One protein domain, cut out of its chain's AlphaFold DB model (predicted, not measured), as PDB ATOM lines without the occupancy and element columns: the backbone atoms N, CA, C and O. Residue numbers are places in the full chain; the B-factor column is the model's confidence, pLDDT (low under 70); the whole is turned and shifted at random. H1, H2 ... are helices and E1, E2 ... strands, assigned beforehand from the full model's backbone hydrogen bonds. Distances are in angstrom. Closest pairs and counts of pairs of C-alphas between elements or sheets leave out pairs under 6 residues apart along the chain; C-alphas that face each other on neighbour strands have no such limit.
ATOM      1  N   GLY A   7     238.854 250.627 201.898       92.81
ATOM      2  CA  GLY A   7     240.234 250.168 201.775       92.81
ATOM      3  C   GLY A   7     240.393 249.150 200.656       92.81
ATOM      4  O   GLY A   7     241.312 249.291 199.853       92.81
ATOM      5  N   THR A   8     239.460 248.202 200.526       93.81
ATOM      6  CA  THR A   8     239.423 247.270 199.386       93.81
ATOM      7  C   THR A   8     239.272 248.033 198.072       93.81
ATOM      8  O   THR A   8     240.066 247.852 197.154       93.81
ATOM      9  N   THR A   9     238.338 248.990 198.009       93.06
ATOM     10  CA  THR A   9     238.141 249.837 196.819       93.06
ATOM     11  C   THR A   9     239.405 250.632 196.486       93.06
ATOM     12  O   THR A   9     239.807 250.704 195.327       93.06
ATOM     13  N   ALA A  10     240.068 251.215 197.489       94.25
ATOM     14  CA  ALA A  10     241.325 251.930 197.291       94.25
ATOM     15  C   ALA A  10     242.427 251.005 196.752       94.25
ATOM     16  O   ALA A  10     243.135 251.376 195.817       94.25
ATOM     17  N   ALA A  11     242.546 249.793 197.295       94.81
ATOM     18  CA  ALA A  11     243.514 248.796 196.849       94.81
ATOM     19  C   ALA A  11     243.243 248.314 195.412       94.81
ATOM     20  O   ALA A  11     244.185 248.063 194.657       94.81
ATOM     21  N   ASP A  12     241.977 248.203 195.012       94.25
ATOM     22  CA  ASP A  12     241.578 247.798 193.661       94.25
ATOM     23  C   ASP A  12     241.763 248.905 192.627       94.25
ATOM     24  O   ASP A  12     242.178 248.632 191.500       94.25
ATOM     25  N   LEU A  13     241.549 250.160 193.020       94.75
ATOM     26  CA  LEU A  13     241.852 251.325 192.187       94.75
ATOM     27  C   LEU A  13     243.360 251.598 192.057       94.75
ATOM     28  O   LEU A  13     243.748 252.485 191.298       94.75
ATOM     29  N   GLY A  14     244.209 250.887 192.806       94.69
ATOM     30  CA  GLY A  14     245.637 251.196 192.897       94.69
ATOM     31  C   GLY A  14     245.888 252.574 193.514       94.69
ATOM     32  O   GLY A  14     246.853 253.254 193.165       94.69
ATOM     33  N   ALA A  15     244.992 253.028 194.396       95.56
ATOM     34  CA  ALA A  15     245.126 254.312 195.059       95.56
ATOM     35  C   ALA A  15     246.396 254.324 195.911       95.56
ATOM     36  O   ALA A  15     246.675 253.397 196.666       95.56
ATOM     37  N   ARG A  16     247.157 255.415 195.838       96.19
ATOM     38  CA  ARG A  16     248.393 255.520 196.614       96.19
ATOM     39  C   ARG A  16     248.126 255.769 198.099       96.19
ATOM     40  O   ARG A  16     248.894 255.314 198.946       96.19
ATOM     41  N   ALA A  17     247.047 256.486 198.404       95.88
ATOM     42  CA  ALA A  17     246.703 256.876 199.758       95.88
ATOM     43  C   ALA A  17     245.196 257.025 199.960       95.88
ATOM     44  O   ALA A  17     244.465 257.349 199.023       95.88
ATOM     45  N   ILE A  18     244.767 256.882 201.212       94.81
ATOM     46  CA  ILE A  18     243.445 257.289 201.694       94.81
ATOM     47  C   ILE A  18     243.608 258.187 202.923       94.81
ATOM     48  O   ILE A  18     244.512 257.977 203.729       94.81
ATOM     49  N   SER A  19     242.760 259.197 203.083       93.75
ATOM     50  CA  SER A  19     242.780 260.082 204.255       93.75
ATOM     51  C   SER A  19     241.622 259.780 205.212       93.75
ATOM     52  O   SER A  19     240.796 258.909 204.933       93.75
ATOM     53  N   HIS A  20     241.556 260.493 206.344       90.69
ATOM     54  CA  HIS A  20     240.441 260.444 207.301       90.69
ATOM     55  C   HIS A  20     240.360 259.138 208.107       90.69
ATOM     56  O   HIS A  20     240.971 259.016 209.174       90.69
ATOM     57  N   CYS A  21     239.651 258.139 207.577       90.56
ATOM     58  CA  CYS A  21     239.494 256.803 208.156       90.56
ATOM     59  C   CYS A  21     238.950 256.761 209.601       90.56
ATOM     60  O   CYS A  21     239.144 255.763 210.296       90.56
ATOM     61  N   GLU A  22     238.239 257.794 210.066       85.12
ATOM     62  CA  GLU A  22     237.771 257.912 211.455       85.12
ATOM     63  C   GLU A  22     236.783 256.813 211.849       85.12
ATOM     64  O   GLU A  22     236.592 256.573 213.041       85.12
ATOM     65  N   LYS A  23     236.119 256.149 210.888       70.12
ATOM     66  CA  LYS A  23     235.098 255.149 211.227       70.12
ATOM     67  C   LYS A  23     234.656 254.206 210.110       70.12
ATOM     68  O   LYS A  23     233.458 254.000 209.965       70.12
ATOM     69  N   MET A  24     235.554 253.679 209.278       74.94
ATOM     70  CA  MET A  24     235.078 252.967 208.076       74.94
ATOM     71  C   MET A  24     235.895 251.765 207.598       74.94
ATOM     72  O   MET A  24     235.403 251.050 206.733       74.94
ATOM     73  N   LEU A  25     237.078 251.498 208.157       85.69
ATOM     74  CA  LEU A  25     237.880 250.357 207.714       85.69
ATOM     75  C   LEU A  25     237.503 249.086 208.477       85.69
ATOM     76  O   LEU A  25     237.508 249.045 209.708       85.69
ATOM     77  N   THR A  26     237.189 248.046 207.720       90.25
ATOM     78  CA  THR A  26     237.018 246.676 208.191       90.25
ATOM     79  C   THR A  26     238.365 245.949 208.240       90.25
ATOM     80  O   THR A  26     239.390 246.431 207.763       90.25
ATOM     81  N   ARG A  27     238.388 244.738 208.805       90.56
ATOM     82  CA  ARG A  27     239.596 243.898 208.784       90.56
ATOM     83  C   ARG A  27     239.999 243.485 207.362       90.56
ATOM     84  O   ARG A  27     241.182 243.264 207.125       90.56
ATOM     85  N   GLU A  28     239.028 243.342 206.464       92.75
ATOM     86  CA  GLU A  28     239.251 243.042 205.046       92.75
ATOM     87  C   GLU A  28     239.944 244.221 204.360       92.75
ATOM     88  O   GLU A  28     241.027 244.041 203.811       92.75
ATOM     89  N   ASP A  29     239.431 245.439 204.566       93.94
ATOM     90  CA  ASP A  29     240.047 246.672 204.061       93.94
ATOM     91  C   ASP A  29     241.535 246.770 204.429       93.94
ATOM     92  O   ASP A  29     242.381 247.025 203.575       93.94
ATOM     93  N   LEU A  30     241.872 246.527 205.702       94.62
ATOM     94  CA  LEU A  30     243.260 246.588 206.169       94.62
ATOM     95  C   LEU A  30     244.156 245.540 205.492       94.62
ATOM     96  O   LEU A  30     245.322 245.816 205.215       94.62
ATOM     97  N   GLN A  31     243.631 244.340 205.229       95.25
ATOM     98  CA  GLN A  31     244.389 243.290 204.546       95.25
ATOM     99  C   GLN A  31     244.637 243.649 203.084       95.25
ATOM    100  O   GLN A  31     245.763 243.497 202.610       95.25
ATOM    101  N   ASP A  32     243.621 244.145 202.385       95.06
ATOM    102  CA  ASP A  32     243.732 244.479 200.966       95.06
ATOM    103  C   ASP A  32     244.670 245.664 200.740       95.06
ATOM    104  O   ASP A  32     245.514 245.625 199.841       95.06
ATOM    105  N   MET A  33     244.603 246.671 201.612       95.69
ATOM    106  CA  MET A  33     245.505 247.823 201.579       95.69
ATOM    107  C   MET A  33     246.975 247.442 201.795       95.69
ATOM    108  O   MET A  33     247.855 248.043 201.177       95.69
ATOM    109  N   ALA A  34     247.252 246.461 202.661       96.50
ATOM    110  CA  ALA A  34     248.613 246.059 203.017       96.50
ATOM    111  C   ALA A  34     249.249 245.062 202.030       96.50
ATOM    112  O   ALA A  34     250.470 245.016 201.913       96.50
ATOM    113  N   ARG A  35     248.452 244.228 201.344       92.25
ATOM    114  CA  ARG A  35     248.955 243.079 200.559       92.25
ATOM    115  C   ARG A  35     249.468 243.415 199.159       92.25
ATOM    116  O   ARG A  35     250.143 242.580 198.556       92.25
ATOM    117  N   LYS A  36     249.118 244.575 198.603       86.56
ATOM    118  CA  LYS A  36     249.536 244.959 197.245       86.56
ATOM    119  C   LYS A  36     251.052 245.250 197.218       86.56
ATOM    120  O   LYS A  36     251.587 245.719 198.221       86.56
ATOM    121  N   PRO A  37     251.750 245.021 196.083       89.31
ATOM    122  CA  PRO A  37     253.180 245.335 195.952       89.31
ATOM    123  C   PRO A  37     253.513 246.786 196.319       89.31
ATOM    124  O   PRO A  37     254.538 247.059 196.938       89.31
ATOM    125  N   GLU A  38     252.607 247.702 195.975       91.94
ATOM    126  CA  GLU A  38     252.592 249.070 196.472       91.94
ATOM    127  C   GLU A  38     251.430 249.214 197.462       91.94
ATOM    128  O   GLU A  38     250.278 249.300 197.031       91.94
ATOM    129  N   PRO A  39     251.690 249.207 198.782       94.50
ATOM    130  CA  PRO A  39     250.624 249.299 199.766       94.50
ATOM    131  C   PRO A  39     249.967 250.681 199.735       94.50
ATOM    132  O   PRO A  39     250.630 251.705 199.518       94.50
ATOM    133  N   VAL A  40     248.663 250.699 200.005       97.06
ATOM    134  CA  VAL A  40     247.895 251.934 200.194       97.06
ATOM    135  C   VAL A  40     248.215 252.474 201.581       97.06
ATOM    136  O   VAL A  40     248.003 251.780 202.576       97.06
ATOM    137  N   PHE A  41     248.711 253.707 201.675       96.31
ATOM    138  CA  PHE A  41     248.980 254.316 202.978       96.31
ATOM    139  C   PHE A  41     247.822 255.183 203.468       96.31
ATOM    140  O   PHE A  41     247.067 255.764 202.690       96.31
ATOM    141  N   VAL A  42     247.697 255.302 204.784       96.12
ATOM    142  CA  VAL A  42     246.690 256.150 205.420       96.12
ATOM    143  C   VAL A  42     247.297 257.503 205.778       96.12
ATOM    144  O   VAL A  42     248.403 257.568 206.316       96.12
ATOM    145  N   VAL A  43     246.561 258.585 205.525       96.69
ATOM    146  CA  VAL A  43     246.856 259.941 206.005       96.69
ATOM    147  C   VAL A  43     245.875 260.302 207.118       96.69
ATOM    148  O   VAL A  43     244.705 260.590 206.866       96.69
ATOM    149  N   LEU A  44     246.343 260.297 208.366       94.88
ATOM    150  CA  LEU A  44     245.531 260.684 209.518       94.88
ATOM    151  C   LEU A  44     245.478 262.208 209.651       94.88
ATOM    152  O   LEU A  44     246.513 262.874 209.735       94.88
ATOM    153  N   LEU A  45     244.261 262.746 209.730       94.44
ATOM    154  CA  LEU A  45     243.980 264.183 209.774       94.44
ATOM    155  C   LEU A  45     243.493 264.574 211.174       94.44
ATOM    156  O   LEU A  45     242.321 264.865 211.408       94.44
ATOM    157  N   LEU A  46     244.400 264.494 212.151       92.69
ATOM    158  CA  LEU A  46     244.056 264.547 213.579       92.69
ATOM    159  C   LEU A  46     243.437 265.883 214.013       92.69
ATOM    160  O   LEU A  46     242.577 265.907 214.889       92.69
ATOM    161  N   THR A  47     243.832 266.984 213.388       92.31
ATOM    162  CA  THR A  47     243.271 268.315 213.649       92.31
ATOM    163  C   THR A  47     241.866 268.437 213.050       92.31
ATOM    164  O   THR A  47     240.941 268.868 213.743       92.31
ATOM    165  N   THR A  48     241.676 267.942 211.821       90.00
ATOM    166  CA  THR A  48     240.372 267.874 211.143       90.00
ATOM    167  C   THR A  48     239.400 266.928 211.830       90.00
ATOM    168  O   THR A  48     238.208 267.198 211.811       90.00
ATOM    169  N   LYS A  49     239.857 265.852 212.484       91.88
ATOM    170  CA  LYS A  49     238.965 265.021 213.306       91.88
ATOM    171  C   LYS A  49     238.653 265.684 214.650       91.88
ATOM    172  O   LYS A  49     237.533 265.574 215.142       91.88
ATOM    173  N   PHE A  50     239.621 266.381 215.251       91.12
ATOM    174  CA  PHE A  50     239.498 266.960 216.593       91.12
ATOM    175  C   PHE A  50     238.449 268.076 216.678       91.12
ATOM    176  O   PHE A  50     237.580 268.029 217.548       91.12
ATOM    177  N   ILE A  51     238.489 269.051 215.768       90.75
ATOM    178  CA  ILE A  51     237.598 270.226 215.794       90.75
ATOM    179  C   ILE A  51     236.104 269.856 215.696       90.75
ATOM    180  O   ILE A  51     235.336 270.277 216.563       90.75
ATOM    181  N   PRO A  52     235.665 269.041 214.718       90.38
ATOM    182  CA  PRO A  52     234.292 268.546 214.631       90.38
ATOM    183  C   PRO A  52     233.993 267.391 215.598       90.38
ATOM    184  O   PRO A  52     232.873 266.884 215.596       90.38
ATOM    185  N   LYS A  53     234.957 266.969 216.430       91.31
ATOM    186  CA  LYS A  53     234.820 265.862 217.394       91.31
ATOM    187  C   LYS A  53     234.435 264.537 216.729       91.31
ATOM    188  O   LYS A  53     233.611 263.778 217.246       91.31
ATOM    189  N   LEU A  54     235.037 264.259 215.575       90.56
ATOM    190  CA  LEU A  54     234.890 262.975 214.906       90.56
ATOM    191  C   LEU A  54     235.573 261.857 215.716       90.56
ATOM    192  O   LEU A  54     236.478 262.119 216.516       90.56
ATOM    193  N   PRO A  55     235.147 260.599 215.524       90.62
ATOM    194  CA  PRO A  55     235.758 259.450 216.180       90.62
ATOM    195  C   PRO A  55     237.253 259.307 215.876       90.62
ATOM    196  O   PRO A  55     237.770 259.825 214.888       90.62
ATOM    197  N   ASN A  56     237.964 258.576 216.733       89.38
ATOM    198  CA  ASN A  56     239.367 258.279 216.476       89.38
ATOM    199  C   ASN A  56     239.490 257.237 215.354       89.38
ATOM    200  O   ASN A  56     238.848 256.190 215.456       89.38
ATOM    201  N   PRO A  57     240.340 257.473 214.338       90.50
ATOM    202  CA  PRO A  57     240.686 256.427 213.386       90.50
ATOM    203  C   PRO A  57     241.393 255.271 214.117       90.50
ATOM    204  O   PRO A  57     242.141 255.528 215.070       90.50
ATOM    205  N   PRO A  58     241.201 254.008 213.694       91.38
ATOM    206  CA  PRO A  58     241.796 252.835 214.337       91.38
ATOM    207  C   PRO A  58     243.285 252.684 213.964       91.38
ATOM    208  O   PRO A  58     243.713 251.689 213.386       91.38
ATOM    209  N   ALA A  59     244.097 253.694 214.292       92.94
ATOM    210  CA  ALA A  59     245.497 253.797 213.876       92.94
ATOM    211  C   ALA A  59     246.358 252.617 214.353       92.94
ATOM    212  O   ALA A  59     247.209 252.131 213.612       92.94
ATOM    213  N   ARG A  60     246.120 252.113 215.574       93.00
ATOM    214  CA  ARG A  60     246.842 250.938 216.092       93.00
ATOM    215  C   ARG A  60     246.513 249.670 215.311       93.00
ATOM    216  O   ARG A  60     247.423 248.885 215.051       93.00
ATOM    217  N   ASP A  61     245.262 249.499 214.896       93.06
ATOM    218  CA  ASP A  61     244.851 248.344 214.095       93.06
ATOM    219  C   ASP A  61     245.472 248.414 212.695       93.06
ATOM    220  O   ASP A  61     245.989 247.411 212.208       93.06
ATOM    221  N   MET A  62     245.518 249.609 212.089       94.25
ATOM    222  CA  MET A  62     246.202 249.851 210.809       94.25
ATOM    223  C   MET A  62     247.689 249.475 210.885       94.25
ATOM    224  O   MET A  62     248.167 248.686 210.071       94.25
ATOM    225  N   ILE A  63     248.405 249.983 211.894       95.00
ATOM    226  CA  ILE A  63     249.833 249.694 212.095       95.00
ATOM    227  C   ILE A  63     250.053 248.195 212.334       95.00
ATOM    228  O   ILE A  63     250.948 247.599 211.741       95.00
ATOM    229  N   THR A  64     249.214 247.564 213.162       95.94
ATOM    230  CA  THR A  64     249.291 246.120 213.442       95.94
ATOM    231  C   THR A  64     249.061 245.289 212.179       95.94
ATOM    232  O   THR A  64     249.709 244.262 211.983       95.94
ATOM    233  N   ALA A  65     248.184 245.748 211.285       95.19
ATOM    234  CA  ALA A  65     247.933 245.134 209.985       95.19
ATOM    235  C   ALA A  65     249.010 245.446 208.926       95.19
ATOM    236  O   ALA A  65     248.852 245.048 207.776       95.19
ATOM    237  N   SER A  66     250.109 246.118 209.294       96.06
ATOM    238  CA  SER A  66     251.184 246.545 208.381       96.06
ATOM    239  C   SER A  66     250.740 247.532 207.293       96.06
ATOM    240  O   SER A  66     251.411 247.674 206.271       96.06
ATOM    241  N   VAL A  67     249.640 248.256 207.515       96.81
ATOM    242  CA  VAL A  67     249.249 249.388 206.669       96.81
ATOM    243  C   VAL A  67     250.141 250.583 207.024       96.81
ATOM    244  O   VAL A  67     250.194 250.960 208.198       96.81
ATOM    245  N   PRO A  68     250.840 251.216 206.061       96.75
ATOM    246  CA  PRO A  68     251.637 252.400 206.356       96.75
ATOM    247  C   PRO A  68     250.741 253.568 206.780       96.75
ATOM    248  O   PRO A  68     249.725 253.850 206.145       96.75
ATOM    249  N   VAL A  69     251.131 254.274 207.840       96.00
ATOM    250  CA  VAL A  69     250.362 255.391 208.406       96.00
ATOM    251  C   VAL A  69     251.213 256.654 208.421       96.00
ATOM    252  O   VAL A  69     252.368 256.642 208.837       96.00
ATOM    253  N   THR A  70     250.618 257.756 207.979       96.50
ATOM    254  CA  THR A  70     251.218 259.090 207.905       96.50
ATOM    255  C   THR A  70     250.293 260.125 208.547       96.50
ATOM    256  O   THR A  70     249.120 259.850 208.808       96.50
ATOM    257  N   LEU A  71     250.816 261.323 208.817       95.62
ATOM    258  CA  LEU A  71     250.067 262.435 209.405       95.62
ATOM    259  C   LEU A  71     249.921 263.581 208.400       95.62
ATOM    260  O   LEU A  71     250.874 263.909 207.695       95.62
ATOM    261  N   GLY A  72     248.758 264.234 208.395       94.56
ATOM    262  CA  GLY A  72     248.487 265.435 207.604       94.56
ATOM    263  C   GLY A  72     247.735 266.503 208.404       94.56
ATOM    264  O   GLY A  72     246.939 266.190 209.288       94.56
ATOM    265  N   SER A  73     248.000 267.776 208.106       92.31
ATOM    266  CA  SER A  73     247.296 268.931 208.703       92.31
ATOM    267  C   SER A  73     245.965 269.236 208.026       92.31
ATOM    268  O   SER A  73     245.116 269.867 208.653       92.31
ATOM    269  N   ASP A  74     245.792 268.724 206.804       91.75
ATOM    270  CA  ASP A  74     244.647 268.956 205.925       91.75
ATOM    271  C   ASP A  74     244.519 270.405 205.414       91.75
ATOM    272  O   ASP A  74     245.136 271.340 205.924       91.75
ATOM    273  N   TYR A  75     243.684 270.573 204.390       86.44
ATOM    274  CA  TYR A  75     243.102 271.846 203.986       86.44
ATOM    275  C   TYR A  75     241.610 271.633 203.704       86.44
ATOM    276  O   TYR A  75     241.180 271.428 202.568       86.44
ATOM    277  N   ASN A  76     240.816 271.648 204.772       84.69
ATOM    278  CA  ASN A  76     239.390 271.384 204.727       84.69
ATOM    279  C   ASN A  76     238.609 272.706 204.735       84.69
ATOM    280  O   ASN A  76     238.592 273.399 205.750       84.69
ATOM    281  N   PRO A  77     237.903 273.074 203.656       84.00
ATOM    282  CA  PRO A  77     237.130 274.316 203.638       84.00
ATOM    283  C   PRO A  77     235.984 274.323 204.663       84.00
ATOM    284  O   PRO A  77     235.504 275.390 205.037       84.00
ATOM    285  N   ASN A  78     235.555 273.151 205.142       85.50
ATOM    286  CA  ASN A  78     234.458 273.018 206.098       85.50
ATOM    287  C   ASN A  78     234.916 273.077 207.564       85.50
ATOM    288  O   ASN A  78     234.078 273.192 208.457       85.50
ATOM    289  N   VAL A  79     236.220 272.959 207.836       84.69
ATOM    290  CA  VAL A  79     236.773 272.899 209.194       84.69
ATOM    291  C   VAL A  79     238.124 273.599 209.211       84.69
ATOM    292  O   VAL A  79     239.021 273.231 208.467       84.69
ATOM    293  N   HIS A  80     238.296 274.575 210.101       84.38
ATOM    294  CA  HIS A  80     239.574 275.267 210.257       84.38
ATOM    295  C   HIS A  80     240.730 274.276 210.484       84.38
ATOM    296  O   HIS A  80     240.698 273.507 211.435       84.38
ATOM    297  N   CYS A  81     241.759 274.286 209.640       81.00
ATOM    298  CA  CYS A  81     242.912 273.401 209.810       81.00
ATOM    299  C   CYS A  81     243.936 274.011 210.770       81.00
ATOM    300  O   CYS A  81     244.189 275.215 210.746       81.00
ATOM    301  N   LEU A  82     244.553 273.168 211.598       90.88
ATOM    302  CA  LEU A  82     245.636 273.571 212.497       90.88
ATOM    303  C   LEU A  82     246.988 273.099 211.948       90.88
ATOM    304  O   LEU A  82     247.057 272.213 211.097       90.88
ATOM    305  N   SER A  83     248.072 273.710 212.426       93.12
ATOM    306  CA  SER A  83     249.416 273.512 211.877       93.12
ATOM    307  C   SER A  83     249.959 272.088 212.077       93.12
ATOM    308  O   SER A  83     249.616 271.395 213.035       93.12
ATOM    309  N   MET A  84     250.882 271.670 211.198       95.56
ATOM    310  CA  MET A  84     251.547 270.359 211.284       95.56
ATOM    311  C   MET A  84     252.179 270.053 212.656       95.56
ATOM    312  O   MET A  84     251.996 268.931 213.127       95.56
ATOM    313  N   PRO A  85     252.877 270.986 213.344       95.81
ATOM    314  CA  PRO A  85     253.394 270.721 214.688       95.81
ATOM    315  C   PRO A  85     252.310 270.302 215.685       95.81
ATOM    316  O   PRO A  85     252.539 269.411 216.502       95.81
ATOM    317  N   LEU A  86     251.115 270.896 215.594       93.69
ATOM    318  CA  LEU A  86     250.001 270.509 216.448       93.69
ATOM    319  C   LEU A  86     249.447 269.133 216.057       93.69
ATOM    320  O   LEU A  86     249.178 268.325 216.941       93.69
ATOM    321  N   THR A  87     249.351 268.825 214.759       94.00
ATOM    322  CA  THR A  87     248.989 267.474 214.291       94.00
ATOM    323  C   THR A  87     249.922 266.413 214.874       94.00
ATOM    324  O   THR A  87     249.448 265.397 215.372       94.00
ATOM    325  N   VAL A  88     251.237 266.650 214.858       94.62
ATOM    326  CA  VAL A  88     252.228 265.712 215.417       94.62
ATOM    327  C   VAL A  88     252.077 265.586 216.932       94.62
ATOM    328  O   VAL A  88     252.126 264.477 217.455       94.62
ATOM    329  N   ASN A  89     251.834 266.690 217.645       94.56
ATOM    330  CA  ASN A  89     251.606 266.660 219.091       94.56
ATOM    331  C   ASN A  89     250.389 265.800 219.490       94.56
ATOM    332  O   ASN A  89     250.410 265.166 220.541       94.56
ATOM    333  N   MET A  90     249.363 265.735 218.635       92.44
ATOM    334  CA  MET A  90     248.155 264.928 218.851       92.44
ATOM    335  C   MET A  90     248.324 263.431 218.530       92.44
ATOM    336  O   MET A  90     247.401 262.656 218.783       92.44
ATOM    337  N   ALA A  91     249.452 263.008 217.952       89.88
ATOM    338  CA  ALA A  91     249.686 261.630 217.513       89.88
ATOM    339  C   ALA A  91     250.205 260.725 218.651       89.88
ATOM    340  O   ALA A  91     251.333 260.236 218.597       89.88
TER     341      ALA A  91
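Overview. This is residues 7 to 91 of the 92 residues of an uncharacterized protein of Phytophthora fragariae (UniProt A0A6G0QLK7). A small parallel sheet of three short strands has short helices near both ends of its strands: H1, H2 and H4 near the ends where the strands begin, H3 and H5 near the ends where they finish. H1 and H2 pack on each other, and a long unnamed stretch, residues 72 to 83, loops between E3 and H5. The printed part has 85 residues with five named helices and three named strands, in the order H1 E1 H2 E2 H3 H4 E3 H5, and the sheet runs E1 E2 E3. The class is mixed, helices and strands, with 42 residues, under half, in named elements. It is compact, with a radius of gyration of the C-alphas of 12.8 A, and spans 34 by 23 by 20 A, only just elongated.

Arrangement. H1, residues 7 to 12, touches H2, residues 27 to 35, at a steep tilt of 41 degrees, the same way; their closest C-alphas, of Gly 7 and Asp 29, are 4.2 A apart. E1, residues 17 to 19, is the parallel neighbour of E2, residues 41 to 44, at 20 degrees, with N 18 and O 41 3.0 A apart, within hydrogen-bond range. E2 is in turn the parallel neighbour of E3, residues 69 to 71, at 37 degrees, with N 44 and O 70 2.8 A apart. H1 only grazes the sheet, with its residues 7 to 11. H4, residues 59 to 64, only grazes it too, with its residues 59 to 63. H2 and H4 are close but not clearly touching; their closest C-alphas, of Leu 30 and Met 62, are 6.4 A apart. H3, residues 46 to 50, only just touches H5, residues 84 to 89, with 3 pairs of C-alphas within 8 A; the closest, of Leu 46 and Thr 87, are 5.8 A apart. E1, H2, E2 and E2, H3 H4, E3 are strand-helix-strand units, two parallel neighbour strands with helices between, each with a right-handed crossover. In H1, H2, H3, H4 and H5, every O i to N i+4 pair is within hydrogen-bond range.

Along the chain. H1 begins at C-alpha 7 (240.234, 250.168, 201.775). H2, the longest helix, measures 12.5 A, and E2, the longest strand, 9.8 A. H5 ends at C-alpha 89 (251.606, 266.660, 219.091).

Size, cuts and confidence. The C-alphas farthest apart, of Pro 37 and His 80, are 35.9 A apart. The printed part has no cut, and the link from E3 to H5, 12 residues, is long. The mean pLDDT of the printed part is 92.1, and no printed residue is under 70.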